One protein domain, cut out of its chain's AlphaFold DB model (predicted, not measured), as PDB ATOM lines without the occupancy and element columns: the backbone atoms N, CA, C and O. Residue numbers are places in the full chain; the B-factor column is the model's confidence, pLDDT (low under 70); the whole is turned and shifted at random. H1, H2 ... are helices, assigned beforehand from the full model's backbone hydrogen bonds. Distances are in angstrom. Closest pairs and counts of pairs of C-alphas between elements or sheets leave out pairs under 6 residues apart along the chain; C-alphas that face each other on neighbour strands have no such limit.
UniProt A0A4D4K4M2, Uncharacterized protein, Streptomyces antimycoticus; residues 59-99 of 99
ATOM      1  N   LEU A  59      13.865   9.730 -36.875       94.62
ATOM      2  CA  LEU A  59      14.047   8.578 -37.748       94.62
ATOM      3  C   LEU A  59      14.324   7.311 -36.922       94.62
ATOM      4  O   LEU A  59      13.762   6.254 -37.195       94.62
ATOM      5  N   TYR A  60      15.111   7.440 -35.851       95.00
ATOM      6  CA  TYR A  60      15.356   6.353 -34.904       95.00
ATOM      7  C   TYR A  60      14.068   5.886 -34.211       95.00
ATOM      8  O   TYR A  60      13.776   4.690 -34.195       95.00
ATOM      9  N   PHE A  61      13.266   6.827 -33.702       95.06
ATOM     10  CA  PHE A  61      11.983   6.543 -33.063       95.06
ATOM     11  C   PHE A  61      11.025   5.811 -34.003       95.06
ATOM     12  O   PHE A  61      10.510   4.752 -33.643       95.06
ATOM     13  N   ILE A  62      10.791   6.348 -35.204       95.88
ATOM     14  CA  ILE A  62       9.788   5.781 -36.107       95.88
ATOM     15  C   ILE A  62      10.214   4.399 -36.610       95.88
ATOM     16  O   ILE A  62       9.372   3.507 -36.702       95.88
ATOM     17  N   HIS A  63      11.511   4.166 -36.846       96.06
ATOM     18  CA  HIS A  63      12.018   2.822 -37.125       96.06
ATOM     19  C   HIS A  63      11.780   1.870 -35.956       96.06
ATOM     20  O   HIS A  63      11.205   0.806 -36.159       96.06
ATOM     21  N   GLY A  64      12.182   2.238 -34.737       95.50
ATOM     22  CA  GLY A  64      11.987   1.382 -33.566       95.50
ATOM     23  C   GLY A  64      10.515   1.034 -33.347       95.50
ATOM     24  O   GLY A  64      10.163  -0.135 -33.196       95.50
ATOM     25  N   TRP A  65       9.641   2.038 -33.420       95.94
ATOM     26  CA  TRP A  65       8.204   1.863 -33.246       95.94
ATOM     27  C   TRP A  65       7.599   0.972 -34.338       95.94
ATOM     28  O   TRP A  65       6.944  -0.019 -34.020       95.94
ATOM     29  N   THR A  66       7.867   1.253 -35.619       96.69
ATOM     30  CA  THR A  66       7.339   0.442 -36.734       96.69
ATOM     31  C   THR A  66       7.838  -0.999 -36.711       96.69
ATOM     32  O   THR A  66       7.072  -1.898 -37.044       96.69
ATOM     33  N   ARG A  67       9.077  -1.257 -36.267       96.56
ATOM     34  CA  ARG A  67       9.585  -2.629 -36.112       96.56
ATOM     35  C   ARG A  67       8.834  -3.418 -35.047       96.56
ATOM     36  O   ARG A  67       8.494  -4.569 -35.296       96.56
ATOM     37  N   VAL A  68       8.527  -2.799 -33.908       97.12
ATOM     38  CA  VAL A  68       7.715  -3.446 -32.865       97.12
ATOM     39  C   VAL A  68       6.282  -3.673 -33.350       97.12
ATOM     40  O   VAL A  68       5.729  -4.743 -33.120       97.12
ATOM     41  N   MET A  69       5.682  -2.706 -34.051       96.88
ATOM     42  CA  MET A  69       4.327  -2.866 -34.597       96.88
ATOM     43  C   MET A  69       4.251  -3.999 -35.629       96.88
ATOM     44  O   MET A  69       3.313  -4.791 -35.583       96.88
ATOM     45  N   ALA A  70       5.238  -4.108 -36.525       96.88
ATOM     46  CA  ALA A  70       5.316  -5.199 -37.497       96.88
ATOM     47  C   ALA A  70       5.339  -6.576 -36.810       96.88
ATOM     48  O   ALA A  70       4.608  -7.477 -37.218       96.88
ATOM     49  N   GLU A  71       6.115  -6.706 -35.728       97.38
ATOM     50  CA  GLU A  71       6.212  -7.937 -34.938       97.38
ATOM     51  C   GLU A  71       4.898  -8.272 -34.216       97.38
ATOM     52  O   GLU A  71       4.388  -9.380 -34.345       97.38
ATOM     53  N   VAL A  72       4.316  -7.306 -33.494       98.19
ATOM     54  CA  VAL A  72       3.095  -7.510 -32.691       98.19
ATOM     55  C   VAL A  72       1.882  -7.854 -33.555       98.19
ATOM     56  O   VAL A  72       1.049  -8.662 -33.150       98.19
ATOM     57  N   PHE A  73       1.758  -7.231 -34.728       97.50
ATOM     58  CA  PHE A  73       0.600  -7.406 -35.607       97.50
ATOM     59  C   PHE A  73       0.827  -8.411 -36.737       97.50
ATOM     60  O   PHE A  73      -0.099  -8.659 -37.508       97.50
ATOM     61  N   HIS A  74       2.027  -8.987 -36.847       97.12
ATOM     62  CA  HIS A  74       2.403  -9.904 -37.925       97.12
ATOM     63  C   HIS A  74       2.125  -9.332 -39.328       97.12
ATOM     64  O   HIS A  74       1.641 -10.031 -40.220       97.12
ATOM     65  N   ILE A  75       2.424  -8.045 -39.521       96.62
ATOM     66  CA  ILE A  75       2.288  -7.347 -40.807       96.62
ATOM     67  C   ILE A  75       3.656  -6.896 -41.309       96.62
ATOM     68  O   ILE A  75       4.526  -6.526 -40.522       96.62
ATOM     69  N   ASP A  76       3.835  -6.871 -42.628       95.69
ATOM     70  CA  ASP A  76       5.019  -6.248 -43.210       95.69
ATOM     71  C   ASP A  76       4.868  -4.724 -43.193       95.69
ATOM     72  O   ASP A  76       3.906  -4.165 -43.730       95.69
ATOM     73  N   ILE A  77       5.830  -4.049 -42.564       96.25
ATOM     74  CA  ILE A  77       5.958  -2.596 -42.612       96.25
ATOM     75  C   ILE A  77       7.304  -2.287 -43.268       96.25
ATOM     76  O   ILE A  77       8.356  -2.595 -42.686       96.25
ATOM     77  N   PRO A  78       7.309  -1.658 -44.457       96.00
ATOM     78  CA  PRO A  78       8.545  -1.330 -45.144       96.00
ATOM     79  C   PRO A  78       9.355  -0.330 -44.322       96.00
ATOM     80  O   PRO A  78       8.812   0.491 -43.588       96.00
ATOM     81  N   THR A  79      10.676  -0.370 -44.479       95.06
ATOM     82  CA  THR A  79      11.599   0.526 -43.752       95.06
ATOM     83  C   THR A  79      12.206   1.622 -44.585       95.06
ATOM     84  O   THR A  79      13.063   2.359 -44.126       95.06
ATOM     85  N   HIS A  80      11.775   1.733 -45.823       95.88
ATOM     86  CA  HIS A  80      12.134   2.826 -46.694       95.88
ATOM     87  C   HIS A  80      11.086   2.909 -47.795       95.88
ATOM     88  O   HIS A  80      10.225   2.036 -47.946       95.88
ATOM     89  N   GLY A  81      11.174   3.974 -48.577       96.88
ATOM     90  CA  GLY A  81      10.289   4.190 -49.703       96.88
ATOM     91  C   GLY A  81       8.937   4.792 -49.309       96.88
ATOM     92  O   GLY A  81       8.676   5.082 -48.138       96.88
ATOM     93  N   PRO A  82       8.054   5.006 -50.299       97.75
ATOM     94  CA  PRO A  82       6.923   5.925 -50.163       97.75
ATOM     95  C   PRO A  82       5.950   5.592 -49.027       97.75
ATOM     96  O   PRO A  82       5.389   6.498 -48.412       97.75
ATOM     97  N   ALA A  83       5.752   4.306 -48.732       95.75
ATOM     98  CA  ALA A  83       4.873   3.866 -47.652       95.75
ATOM     99  C   ALA A  83       5.445   4.205 -46.264       95.75
ATOM    100  O   ALA A  83       4.725   4.757 -45.433       95.75
ATOM    101  N   PHE A  84       6.739   3.954 -46.037       96.69
ATOM    102  CA  PHE A  84       7.416   4.321 -44.790       96.69
ATOM    103  C   PHE A  84       7.423   5.841 -44.588       96.69
ATOM    104  O   PHE A  84       7.036   6.326 -43.526       96.69
ATOM    105  N   GLU A  85       7.754   6.599 -45.637       96.50
ATOM    106  CA  GLU A  85       7.740   8.067 -45.587       96.50
ATOM    107  C   GLU A  85       6.342   8.622 -45.286       96.50
ATOM    108  O   GLU A  85       6.182   9.604 -44.556       96.50
ATOM    109  N   ARG A  86       5.292   7.974 -45.808       96.62
ATOM    110  CA  ARG A  86       3.904   8.338 -45.502       96.62
ATOM    111  C   ARG A  86       3.563   8.087 -44.033       96.62
ATOM    112  O   ARG A  86       2.963   8.967 -43.424       96.62
ATOM    113  N   LEU A  87       3.946   6.939 -43.475       95.50
ATOM    114  CA  LEU A  87       3.734   6.621 -42.055       95.50
ATOM    115  C   LEU A  87       4.483   7.600 -41.144       95.50
ATOM    116  O   LEU A  87       3.887   8.162 -40.228       95.50
ATOM    117  N   SER A  88       5.760   7.853 -41.446       96.00
ATOM    118  CA  SER A  88       6.605   8.818 -40.737       96.00
ATOM    119  C   SER A  88       5.977  10.212 -40.727       96.00
ATOM    120  O   SER A  88       5.828  10.816 -39.669       96.00
ATOM    121  N   ARG A  89       5.510  10.706 -41.879       95.75
ATOM    122  CA  ARG A  89       4.821  12.000 -41.958       95.75
ATOM    123  C   ARG A  89       3.546  12.046 -41.114       95.75
ATOM    124  O   ARG A  89       3.416  12.955 -40.306       95.75
ATOM    125  N   ILE A  90       2.655  11.058 -41.243       95.06
ATOM    126  CA  ILE A  90       1.395  11.017 -40.473       95.06
ATOM    127  C   ILE A  90       1.679  11.060 -38.969       95.06
ATOM    128  O   ILE A  90       1.087  11.863 -38.252       95.06
ATOM    129  N   ALA A  91       2.614  10.236 -38.490       93.88
ATOM    130  CA  ALA A  91       2.980  10.215 -37.077       93.88
ATOM    131  C   ALA A  91       3.533  11.574 -36.607       93.88
ATOM    132  O   ALA A  91       3.266  12.004 -35.482       93.88
ATOM    133  N   ARG A  92       4.295  12.264 -37.465       92.50
ATOM    134  CA  ARG A  92       4.890  13.564 -37.138       92.50
ATOM    135  C   ARG A  92       3.856  14.679 -37.076       92.50
ATOM    136  O   ARG A  92       3.935  15.506 -36.173       92.50
ATOM    137  N   ASP A  93       2.908  14.681 -38.003       91.69
ATOM    138  CA  ASP A  93       1.861  15.699 -38.089       91.69
ATOM    139  C   ASP A  93       0.932  15.626 -36.870       91.69
ATOM    140  O   ASP A  93       0.742  16.632 -36.190       91.69
ATOM    141  N   VAL A  94       0.489  14.421 -36.491       89.19
ATOM    142  CA  VAL A  94      -0.340  14.220 -35.287       89.19
ATOM    143  C   VAL A  94       0.392  14.664 -34.017       89.19
ATOM    144  O   VAL A  94      -0.209  15.264 -33.135       89.19
ATOM    145  N   THR A  95       1.706  14.430 -33.928       80.44
ATOM    146  CA  THR A  95       2.497  14.851 -32.757       80.44
ATOM    147  C   THR A  95       2.533  16.379 -32.607       80.44
ATOM    148  O   THR A  95       2.569  16.872 -31.481       80.44
ATOM    149  N   LYS A  96       2.512  17.126 -33.719       71.19
ATOM    150  CA  LYS A  96       2.536  18.597 -33.724       71.19
ATOM    151  C   LYS A  96       1.186  19.229 -33.392       71.19
ATOM    152  O   LYS A  96       1.177  20.323 -32.854       71.19
ATOM    153  N   GLU A  97       0.070  18.574 -33.706       60.44
ATOM    154  CA  GLU A  97      -1.273  19.090 -33.383       60.44
ATOM    155  C   GLU A  97      -1.590  19.031 -31.881       60.44
ATOM    156  O   GLU A  97      -2.418  19.790 -31.386       60.44
ATOM    157  N   THR A  98      -0.926  18.137 -31.148       52.69
ATOM    158  CA  THR A  98      -1.090  17.962 -29.694       52.69
ATOM    159  C   THR A  98      -0.065  18.704 -28.825       52.69
ATOM    160  O   THR A  98      -0.131  18.569 -27.604       52.69
ATOM    161  N   ALA A  99       0.888  19.432 -29.417       48.12
ATOM    162  CA  ALA A  99       1.951  20.163 -28.713       48.12
ATOM    163  C   ALA A  99       1.694  21.674 -28.732       48.12
ATOM    164  O   ALA A  99       1.951  22.311 -27.685       48.12
TER     165      ALA A  99
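This is residues 59 to 99 of the 99 residues of an uncharacterized protein of Streptomyces antimycoticus (UniProt A0A4D4K4M2). Look for two helices of similar length and the link between them as the three sides of a triangle: H1, the link and H2, with the early part of H1 coming near the middle of H2 at the closing corner. Residues 93 to 99 stick out past that corner. The printed part has 41 residues with two named helices, H1 then H2, and no named strand; the class is all helix. It is only just compact, close to loose, with a radius of gyration of the C-alphas of 10.7 A and spans of 31 by 21 by 16 A.

Start with H1, residues 59 to 73, then go on to H2, residues 82 to 97. They are close but not clearly touching; their closest C-alphas, of Ile 62 and Ser 88, are 6.4 A apart. Their lines stand at 72 degrees, only just about perpendicular. In H1 and H2 every O i to N i+4 pair is within hydrogen-bond range.

Find C-alpha 59 at (14.047, 8.578, -37.748); from there H1 runs 21.0 A to C-alpha 73. H2 begins at C-alpha 82, (6.923, 5.925, -50.163), and runs 22.8 A to C-alpha 97, (-1.273, 19.090, -33.383).

The C-alphas farthest apart, of His 74 and Ala 99, are 31.4 A apart. The printed part has no cut, and the link from H1 to H2 is short. Residues 97 to 99 have pLDDT under 70.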